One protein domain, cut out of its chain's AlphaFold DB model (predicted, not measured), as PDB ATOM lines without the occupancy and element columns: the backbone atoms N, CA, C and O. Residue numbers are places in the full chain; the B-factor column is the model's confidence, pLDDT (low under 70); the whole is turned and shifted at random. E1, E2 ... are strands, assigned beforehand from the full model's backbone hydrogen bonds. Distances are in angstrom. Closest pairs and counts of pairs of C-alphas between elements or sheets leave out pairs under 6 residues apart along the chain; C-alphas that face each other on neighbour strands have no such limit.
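What this domain is: This is residues 518 to 596 of the 626 residues of an uncharacterized protein of Onchocerca volvulus (UniProt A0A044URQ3). With little regular structure, this is three small hairpins along a looping chain: E1 and E2 on one side, E3 and E4 beside E5 and E6 on the other, with a wide arch of loop between E2 and E3. The 79 printed residues hold six named strands, E1 to E6 in order, and no named helix; the class is all strand, with 22 residues in named elements. Each two-strand sheet is antiparallel. The whole is compact, radius of gyration of the C-alphas 11.7 A, spans 29 by 27 by 21 A.

Where its parts are: E1, residues 529 to 531, begins at C-alpha (1.171, 45.121, 13.153) and measures 6.4 A; E2, 534 to 536, 6.3 A; E3, 573 to 576, 9.3 A; E4, 579 to 582, 10.2 A; E5, 586 to 589, 9.2 A; E6, 592 to 595, 10.3 A, ending at C-alpha (15.415, 36.161, 12.255).

How they stand to each other: In hairpin E1 and E2, N 531 and O 534 are 2.8 A apart, within hydrogen-bond range; in E3 and E4, N 574 and O 581, 2.9 A; in E5 and E6, N 594 and O 587, 2.8 A. E4 and E6 come closest at the C-alphas of Cys 582 and Cys 593, 5.7 A. E2 and E3 are apart.

The domain as a whole: The printed part has no cut. The link E2 to E3 is long, 36 residues. Residues 538 to 551 have pLDDT under 70.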
ATOM      1  N   ALA A 518       6.060  35.697  12.526       83.26
ATOM      2  CA  ALA A 518       4.638  35.430  12.693       83.26
ATOM      3  C   ALA A 518       4.112  36.066  13.993       83.26
ATOM      4  O   ALA A 518       4.859  36.242  14.961       83.26
ATOM      5  N   CYS A 519       2.830  36.425  14.010       83.91
ATOM      6  CA  CYS A 519       2.185  36.977  15.204       83.91
ATOM      7  C   CYS A 519       1.849  35.874  16.208       83.91
ATOM      8  O   CYS A 519       1.643  34.718  15.837       83.91
ATOM      9  N   ILE A 520       1.686  36.251  17.476       79.57
ATOM     10  CA  ILE A 520       1.049  35.396  18.483       79.57
ATOM     11  C   ILE A 520      -0.135  36.157  19.062       79.57
ATOM     12  O   ILE A 520       0.037  37.290  19.502       79.57
ATOM     13  N   ASN A 521      -1.322  35.545  19.077       76.56
ATOM     14  CA  ASN A 521      -2.563  36.178  19.549       76.56
ATOM     15  C   ASN A 521      -2.815  37.555  18.900       76.56
ATOM     16  O   ASN A 521      -3.125  38.516  19.598       76.56
ATOM     17  N   ASP A 522      -2.595  37.671  17.586       80.06
ATOM     18  CA  ASP A 522      -2.690  38.928  16.822       80.06
ATOM     19  C   ASP A 522      -1.730  40.052  17.273       80.06
ATOM     20  O   ASP A 522      -1.867  41.205  16.860       80.06
ATOM     21  N   GLN A 523      -0.721  39.731  18.089       81.07
ATOM     22  CA  GLN A 523       0.277  40.676  18.591       81.07
ATOM     23  C   GLN A 523       1.668  40.424  18.001       81.07
ATOM     24  O   GLN A 523       2.068  39.289  17.727       81.07
ATOM     25  N   CYS A 524       2.415  41.517  17.849       84.68
ATOM     26  CA  CYS A 524       3.767  41.562  17.300       84.68
ATOM     27  C   CYS A 524       4.706  42.350  18.223       84.68
ATOM     28  O   CYS A 524       4.276  42.919  19.232       84.68
ATOM     29  N   GLY A 525       5.996  42.383  17.877       80.87
ATOM     30  CA  GLY A 525       6.963  43.239  18.558       80.87
ATOM     31  C   GLY A 525       6.601  44.722  18.433       80.87
ATOM     32  O   GLY A 525       5.710  45.116  17.675       80.87
ATOM     33  N   TYR A 526       7.280  45.557  19.210       79.27
ATOM     34  CA  TYR A 526       6.964  46.977  19.312       79.27
ATOM     35  C   TYR A 526       7.027  47.670  17.946       79.27
ATOM     36  O   TYR A 526       8.033  47.590  17.248       79.27
ATOM     37  N   GLY A 527       5.948  48.367  17.587       77.87
ATOM     38  CA  GLY A 527       5.822  49.087  16.321       77.87
ATOM     39  C   GLY A 527       5.297  48.249  15.153       77.87
ATOM     40  O   GLY A 527       4.911  48.840  14.157       77.87
ATOM     41  N   TYR A 528       5.207  46.921  15.260       84.24
ATOM     42  CA  TYR A 528       4.734  46.054  14.173       84.24
ATOM     43  C   TYR A 528       3.249  45.725  14.316       84.24
ATOM     44  O   TYR A 528       2.717  45.645  15.425       84.24
ATOM     45  N   GLN A 529       2.584  45.485  13.187       82.90
ATOM     46  CA  GLN A 529       1.171  45.121  13.153       82.90
ATOM     47  C   GLN A 529       0.985  43.727  12.552       82.90
ATOM     48  O   GLN A 529       1.623  43.383  11.556       82.90
ATOM     49  N   CYS A 530       0.111  42.928  13.166       84.32
ATOM     50  CA  CYS A 530      -0.234  41.610  12.653       84.32
ATOM     51  C   CYS A 530      -1.171  41.741  11.448       84.32
ATOM     52  O   CYS A 530      -2.234  42.357  11.537       84.32
ATOM     53  N   HIS A 531      -0.791  41.140  10.328       79.53
ATOM     54  CA  HIS A 531      -1.613  41.028   9.135       79.53
ATOM     55  C   HIS A 531      -1.558  39.590   8.622       79.53
ATOM     56  O   HIS A 531      -0.480  39.082   8.347       79.53
ATOM     57  N   ASN A 532      -2.704  38.916   8.484       77.62
ATOM     58  CA  ASN A 532      -2.772  37.517   8.034       77.62
ATOM     59  C   ASN A 532      -1.734  36.588   8.713       77.62
ATOM     60  O   ASN A 532      -1.036  35.829   8.036       77.62
ATOM     61  N   ASN A 533      -1.635  36.653  10.045       80.31
ATOM     62  CA  ASN A 533      -0.704  35.886  10.889       80.31
ATOM     63  C   ASN A 533       0.795  36.202  10.720       80.31
ATOM     64  O   ASN A 533       1.620  35.524  11.337       80.31
ATOM     65  N   VAL A 534       1.164  37.242   9.968       83.77
ATOM     66  CA  VAL A 534       2.543  37.746   9.890       83.77
ATOM     67  C   VAL A 534       2.676  39.155  10.461       83.77
ATOM     68  O   VAL A 534       1.768  39.976  10.363       83.77
ATOM     69  N   CYS A 535       3.815  39.437  11.084       83.01
ATOM     70  CA  CYS A 535       4.153  40.751  11.604       83.01
ATOM     71  C   CYS A 535       4.761  41.605  10.491       83.01
ATOM     72  O   CYS A 535       5.722  41.197   9.836       83.01
ATOM     73  N   CYS A 536       4.195  42.795  10.295       83.55
ATOM     74  CA  CYS A 536       4.549  43.720   9.224       83.55
ATOM     75  C   CYS A 536       4.885  45.104   9.773       83.55
ATOM     76  O   CYS A 536       4.341  45.531  10.797       83.55
ATOM     77  N   SER A 537       5.791  45.801   9.085       79.52
ATOM     78  CA  SER A 537       6.125  47.192   9.399       79.52
ATOM     79  C   SER A 537       4.885  48.081   9.216       79.52
ATOM     80  O   SER A 537       4.106  47.860   8.283       79.52
ATOM     81  N   PRO A 538       4.662  49.091  10.072       66.62
ATOM     82  CA  PRO A 538       3.505  49.964   9.954       66.62
ATOM     83  C   PRO A 538       3.639  50.828   8.694       66.62
ATOM     84  O   PRO A 538       4.662  51.475   8.478       66.62
ATOM     85  N   GLN A 539       2.590  50.872   7.865       57.23
ATOM     86  CA  GLN A 539       2.598  51.637   6.608       57.23
ATOM     87  C   GLN A 539       2.538  53.161   6.786       57.23
ATOM     88  O   GLN A 539       2.642  53.895   5.811       57.23
ATOM     89  N   HIS A 540       2.359  53.665   8.007       50.93
ATOM     90  CA  HIS A 540       2.247  55.096   8.263       50.93
ATOM     91  C   HIS A 540       3.148  55.492   9.429       50.93
ATOM     92  O   HIS A 540       2.927  55.109  10.577       50.93
ATOM     93  N   THR A 541       4.172  56.278   9.103       38.83
ATOM     94  CA  THR A 541       5.087  56.936  10.033       38.83
ATOM     95  C   THR A 541       4.305  57.813  11.009       38.83
ATOM     96  O   THR A 541       3.993  58.962  10.708       38.83
ATOM     97  N   ASN A 542       4.022  57.308  12.202       38.97
ATOM     98  CA  ASN A 542       3.974  58.171  13.371       38.97
ATOM     99  C   ASN A 542       5.256  57.910  14.143       38.97
ATOM    100  O   ASN A 542       5.503  56.781  14.559       38.97
ATOM    101  N   MET A 543       6.084  58.951  14.257       37.83
ATOM    102  CA  MET A 543       7.298  58.977  15.069       37.83
ATOM    103  C   MET A 543       6.981  58.417  16.459       37.83
ATOM    104  O   MET A 543       6.439  59.114  17.314       37.83
ATOM    105  N   MET A 544       7.272  57.136  16.675       41.94
ATOM    106  CA  MET A 544       7.120  56.512  17.978       41.94
ATOM    107  C   MET A 544       8.330  56.941  18.801       41.94
ATOM    108  O   MET A 544       9.471  56.629  18.465       41.94
ATOM    109  N   LEU A 545       8.065  57.743  19.833       42.36
ATOM    110  CA  LEU A 545       9.062  58.188  20.798       42.36
ATOM    111  C   LEU A 545       9.786  56.955  21.356       42.36
ATOM    112  O   LEU A 545       9.109  56.080  21.905       42.36
ATOM    113  N   PRO A 546      11.125  56.866  21.262       41.13
ATOM    114  CA  PRO A 546      11.846  55.862  22.014       41.13
ATOM    115  C   PRO A 546      11.580  56.157  23.486       41.13
ATOM    116  O   PRO A 546      12.058  57.146  24.044       41.13
ATOM    117  N   PHE A 547      10.803  55.298  24.141       41.81
ATOM    118  CA  PHE A 547      11.056  55.094  25.553       41.81
ATOM    119  C   PHE A 547      12.533  54.718  25.638       41.81
ATOM    120  O   PHE A 547      12.987  53.862  24.883       41.81
ATOM    121  N   SER A 548      13.280  55.387  26.505       43.42
ATOM    122  CA  SER A 548      14.630  54.974  26.868       43.42
ATOM    123  C   SER A 548      14.523  54.026  28.065       43.42
ATOM    124  O   SER A 548      14.689  54.490  29.195       43.42
ATOM    125  N   PRO A 549      14.211  52.718  27.915       50.44
ATOM    126  CA  PRO A 549      14.542  51.787  28.971       50.44
ATOM    127  C   PRO A 549      16.069  51.734  29.012       50.44
ATOM    128  O   PRO A 549      16.721  51.316  28.060       50.44
ATOM    129  N   THR A 550      16.645  52.201  30.113       55.39
ATOM    130  CA  THR A 550      18.096  52.237  30.341       55.39
ATOM    131  C   THR A 550      18.752  50.855  30.265       55.39
ATOM    132  O   THR A 550      19.969  50.774  30.138       55.39
ATOM    133  N   THR A 551      17.970  49.773  30.277       67.72
ATOM    134  CA  THR A 551      18.416  48.403  30.023       67.72
ATOM    135  C   THR A 551      17.291  47.586  29.377       67.72
ATOM    136  O   THR A 551      16.218  47.405  29.958       67.72
ATOM    137  N   LEU A 552      17.524  47.079  28.163       82.28
ATOM    138  CA  LEU A 552      16.661  46.064  27.556       82.28
ATOM    139  C   LEU A 552      16.782  44.752  28.350       82.28
ATOM    140  O   LEU A 552      17.868  44.363  28.783       82.28
ATOM    141  N   ARG A 553      15.653  44.076  28.555       84.46
ATOM    142  CA  ARG A 553      15.521  42.843  29.334       84.46
ATOM    143  C   ARG A 553      15.708  41.628  28.419       84.46
ATOM    144  O   ARG A 553      15.068  41.569  27.366       84.46
ATOM    145  N   PRO A 554      16.567  40.666  28.793       89.23
ATOM    146  CA  PRO A 554      16.866  39.509  27.957       89.23
ATOM    147  C   PRO A 554      15.655  38.579  27.822       89.23
ATOM    148  O   PRO A 554      14.722  38.628  28.629       89.23
ATOM    149  N   ILE A 555      15.697  37.690  26.831       87.89
ATOM    150  CA  ILE A 555      14.703  36.618  26.682       87.89
ATOM    151  C   ILE A 555      14.666  35.743  27.947       87.89
ATOM    152  O   ILE A 555      15.700  35.357  28.485       87.89
ATOM    153  N   GLY A 556      13.459  35.488  28.460       85.38
ATOM    154  CA  GLY A 556      13.194  34.859  29.760       85.38
ATOM    155  C   GLY A 556      13.098  35.835  30.943       85.38
ATOM    156  O   GLY A 556      12.586  35.462  32.000       85.38
ATOM    157  N   GLY A 557      13.534  37.089  30.782       83.38
ATOM    158  CA  GLY A 557      13.405  38.131  31.799       83.38
ATOM    159  C   GLY A 557      11.950  38.543  32.038       83.38
ATOM    160  O   GLY A 557      11.127  38.504  31.123       83.38
ATOM    161  N   SER A 558      11.631  38.962  33.266       83.01
ATOM    162  CA  SER A 558      10.315  39.533  33.576       83.01
ATOM    163  C   SER A 558      10.126  40.846  32.824       83.01
ATOM    164  O   SER A 558      11.055  41.643  32.755       83.01
ATOM    165  N   CYS A 559       8.938  41.108  32.301       83.22
ATOM    166  CA  CYS A 559       8.570  42.335  31.603       83.22
ATOM    167  C   CYS A 559       7.152  42.758  31.987       83.22
ATOM    168  O   CYS A 559       6.323  41.940  32.370       83.22
ATOM    169  N   GLU A 560       6.891  44.054  31.887       83.73
ATOM    170  CA  GLU A 560       5.550  44.636  31.993       83.73
ATOM    171  C   GLU A 560       5.038  45.067  30.613       83.73
ATOM    172  O   GLU A 560       3.862  44.921  30.301       83.73
ATOM    173  N   PHE A 561       5.950  45.538  29.754       83.03
ATOM    174  CA  PHE A 561       5.649  46.003  28.403       83.03
ATOM    175  C   PHE A 561       6.610  45.379  27.390       83.03
ATOM    176  O   PHE A 561       7.796  45.218  27.680       83.03
ATOM    177  N   THR A 562       6.131  45.108  26.171       83.33
ATOM    178  CA  THR A 562       6.930  44.525  25.074       83.33
ATOM    179  C   THR A 562       8.212  45.298  24.783       83.33
ATOM    180  O   THR A 562       9.258  44.683  24.615       83.33
ATOM    181  N   GLN A 563       8.174  46.631  24.829       83.07
ATOM    182  CA  GLN A 563       9.338  47.502  24.603       83.07
ATOM    183  C   GLN A 563      10.483  47.316  25.615       83.07
ATOM    184  O   GLN A 563      11.581  47.823  25.413       83.07
ATOM    185  N   GLN A 564      10.234  46.626  26.732       84.74
ATOM    186  CA  GLN A 564      11.280  46.294  27.692       84.74
ATOM    187  C   GLN A 564      12.122  45.104  27.223       84.74
ATOM    188  O   GLN A 564      13.191  44.906  27.778       84.74
ATOM    189  N   CYS A 565      11.676  44.315  26.242       86.99
ATOM    190  CA  CYS A 565      12.367  43.109  25.792       86.99
ATOM    191  C   CYS A 565      13.415  43.405  24.713       86.99
ATOM    192  O   CYS A 565      13.160  44.174  23.783       86.99
ATOM    193  N   VAL A 566      14.577  42.751  24.796       88.83
ATOM    194  CA  VAL A 566      15.581  42.731  23.716       88.83
ATOM    195  C   VAL A 566      14.926  42.204  22.434       88.83
ATOM    196  O   VAL A 566      14.111  41.287  22.501       88.83
ATOM    197  N   SER A 567      15.239  42.800  21.284       87.50
ATOM    198  CA  SER A 567      14.648  42.486  19.968       87.50
ATOM    199  C   SER A 567      13.157  42.802  19.788       87.50
ATOM    200  O   SER A 567      12.549  42.420  18.788       87.50
ATOM    201  N   SER A 568      12.548  43.542  20.720       84.93
ATOM    202  CA  SER A 568      11.147  43.962  20.582       84.93
ATOM    203  C   SER A 568      10.979  45.029  19.505       84.93
ATOM    204  O   SER A 568      10.039  44.955  18.719       84.93
ATOM    205  N   ILE A 569      11.918  45.976  19.434       81.66
ATOM    206  CA  ILE A 569      11.981  47.037  18.415       81.66
ATOM    207  C   ILE A 569      12.271  46.497  17.010       81.66
ATOM    208  O   ILE A 569      11.929  47.125  16.016       81.66
ATOM    209  N   GLU A 570      12.894  45.322  16.927       84.28
ATOM    210  CA  GLU A 570      13.132  44.609  15.675       84.28
ATOM    211  C   GLU A 570      11.900  43.826  15.238       84.28
ATOM    212  O   GLU A 570      11.919  43.289  14.147       84.28
ATOM    213  N   GLY A 571      10.846  43.747  16.060       84.75
ATOM    214  CA  GLY A 571       9.640  42.985  15.746       84.75
ATOM    215  C   GLY A 571       9.752  41.490  16.030       84.75
ATOM    216  O   GLY A 571       8.883  40.746  15.595       84.75
ATOM    217  N   LEU A 572      10.793  41.042  16.743       86.53
ATOM    218  CA  LEU A 572      11.116  39.619  16.933       86.53
ATOM    219  C   LEU A 572      10.803  39.092  18.332       86.53
ATOM    220  O   LEU A 572      10.776  37.877  18.528       86.53
ATOM    221  N   SER A 573      10.577  39.971  19.309       88.52
ATOM    222  CA  SER A 573      10.228  39.577  20.673       88.52
ATOM    223  C   SER A 573       9.001  40.309  21.204       88.52
ATOM    224  O   SER A 573       8.654  41.409  20.766       88.52
ATOM    225  N   ILE A 574       8.332  39.672  22.164       87.98
ATOM    226  CA  ILE A 574       7.127  40.178  22.815       87.98
ATOM    227  C   ILE A 574       7.166  39.904  24.320       87.98
ATOM    228  O   ILE A 574       7.757  38.916  24.765       87.98
ATOM    229  N   CYS A 575       6.521  40.773  25.102       86.69
ATOM    230  CA  CYS A 575       6.216  40.485  26.497       86.69
ATOM    231  C   CYS A 575       4.906  39.696  26.574       86.69
ATOM    232  O   CYS A 575       3.832  40.268  26.405       86.69
ATOM    233  N   GLU A 576       4.981  38.392  26.820       86.56
ATOM    234  CA  GLU A 576       3.793  37.559  27.008       86.56
ATOM    235  C   GLU A 576       3.783  36.979  28.421       86.56
ATOM    236  O   GLU A 576       4.806  36.503  28.911       86.56
ATOM    237  N   LEU A 577       2.630  37.054  29.097       83.04
ATOM    238  CA  LEU A 577       2.454  36.578  30.476       83.04
ATOM    239  C   LEU A 577       3.512  37.141  31.450       83.04
ATOM    240  O   LEU A 577       3.914  36.485  32.409       83.04
ATOM    241  N   GLY A 578       3.987  38.361  31.188       82.77
ATOM    242  CA  GLY A 578       5.000  39.032  31.999       82.77
ATOM    243  C   GLY A 578       6.435  38.525  31.803       82.77
ATOM    244  O   GLY A 578       7.288  38.828  32.641       82.77
ATOM    245  N   LYS A 579       6.727  37.765  30.735       84.66
ATOM    246  CA  LYS A 579       8.082  37.322  30.359       84.66
ATOM    247  C   LYS A 579       8.421  37.656  28.901       84.66
ATOM    248  O   LYS A 579       7.581  37.546  28.008       84.66
ATOM    249  N   CYS A 580       9.671  38.043  28.652       87.80
ATOM    250  CA  CYS A 580      10.178  38.300  27.303       87.80
ATOM    251  C   CYS A 580      10.397  36.988  26.546       87.80
ATOM    252  O   CYS A 580      11.132  36.123  27.024       87.80
ATOM    253  N   ARG A 581       9.816  36.848  25.352       86.82
ATOM    254  CA  ARG A 581       9.986  35.667  24.489       86.82
ATOM    255  C   ARG A 581      10.098  36.043  23.013       86.82
ATOM    256  O   ARG A 581       9.612  37.099  22.612       86.82
ATOM    257  N   CYS A 582      10.688  35.159  22.210       91.08
ATOM    258  CA  CYS A 582      10.718  35.321  20.759       91.08
ATOM    259  C   CYS A 582       9.364  35.001  20.119       91.08
ATOM    260  O   CYS A 582       8.636  34.119  20.577       91.08
ATOM    261  N   LEU A 583       9.049  35.717  19.044       86.02
ATOM    262  CA  LEU A 583       7.917  35.443  18.169       86.02
ATOM    263  C   LEU A 583       8.238  34.273  17.214       86.02
ATOM    264  O   LEU A 583       9.406  34.056  16.881       86.02
ATOM    265  N   PRO A 584       7.237  33.502  16.750       82.51
ATOM    266  CA  PRO A 584       7.427  32.440  15.771       82.51
ATOM    267  C   PRO A 584       8.071  32.980  14.490       82.51
ATOM    268  O   PRO A 584       7.748  34.068  14.026       82.51
ATOM    269  N   GLY A 585       9.027  32.234  13.934       80.47
ATOM    270  CA  GLY A 585       9.899  32.701  12.843       80.47
ATOM    271  C   GLY A 585      11.200  33.360  13.323       80.47
ATOM    272  O   GLY A 585      12.173  33.402  12.572       80.47
ATOM    273  N   ALA A 586      11.269  33.772  14.590       83.08
ATOM    274  CA  ALA A 586      12.513  34.131  15.257       83.08
ATOM    275  C   ALA A 586      13.049  32.951  16.087       83.08
ATOM    276  O   ALA A 586      12.315  32.037  16.470       83.08
ATOM    277  N   HIS A 587      14.348  32.950  16.365       82.69
ATOM    278  CA  HIS A 587      14.982  32.011  17.287       82.69
ATOM    279  C   HIS A 587      15.828  32.766  18.308       82.69
ATOM    280  O   HIS A 587      16.205  33.911  18.075       82.69
ATOM    281  N   VAL A 588      16.094  32.138  19.453       84.60
ATOM    282  CA  VAL A 588      16.935  32.741  20.490       84.60
ATOM    283  C   VAL A 588      18.392  32.673  20.042       84.60
ATOM    284  O   VAL A 588      18.911  31.581  19.812       84.60
ATOM    285  N   GLU A 589      19.046  33.826  19.964       83.65
ATOM    286  CA  GLU A 589      20.486  33.950  19.749       83.65
ATOM    287  C   GLU A 589      21.093  34.673  20.960       83.65
ATOM    288  O   GLU A 589      20.870  35.863  21.191       83.65
ATOM    289  N   GLY A 590      21.809  33.927  21.806       83.59
ATOM    290  CA  GLY A 590      22.314  34.445  23.078       83.59
ATOM    291  C   GLY A 590      21.180  34.872  24.018       83.59
ATOM    292  O   GLY A 590      20.466  34.030  24.558       83.59
ATOM    293  N   SER A 591      21.031  36.181  24.233       82.75
ATOM    294  CA  SER A 591      19.982  36.799  25.062       82.75
ATOM    295  C   SER A 591      18.937  37.587  24.256       82.75
ATOM    296  O   SER A 591      18.079  38.247  24.851       82.75
ATOM    297  N   ALA A 592      19.011  37.510  22.924       85.81
ATOM    298  CA  ALA A 592      18.199  38.238  21.956       85.81
ATOM    299  C   ALA A 592      17.415  37.277  21.045       85.81
ATOM    300  O   ALA A 592      17.581  36.057  21.115       85.81
ATOM    301  N   CYS A 593      16.556  37.827  20.185       87.50
ATOM    302  CA  CYS A 593      15.890  37.066  19.130       87.50
ATOM    303  C   CYS A 593      16.474  37.446  17.772       87.50
ATOM    304  O   CYS A 593      16.563  38.626  17.453       87.50
ATOM    305  N   ALA A 594      16.798  36.452  16.951       85.10
ATOM    306  CA  ALA A 594      17.270  36.641  15.587       85.10
ATOM    307  C   ALA A 594      16.292  36.036  14.572       85.10
ATOM    308  O   ALA A 594      15.655  35.002  14.822       85.10
ATOM    309  N   ARG A 595      16.178  36.677  13.403       80.01
ATOM    310  CA  ARG A 595      15.415  36.161  12.255       80.01
ATOM    311  C   ARG A 595      15.950  34.788  11.842       80.01
ATOM    312  O   ARG A 595      17.161  34.585  11.782       80.01
ATOM    313  N   ARG A 596      15.064  33.847  11.504       71.56
ATOM    314  CA  ARG A 596      15.467  32.648  10.758       71.56
ATOM    315  C   ARG A 596      15.547  32.989   9.271       71.56
ATOM    316  O   ARG A 596      14.517  33.171   8.632       71.56
TER     317      ARG A 596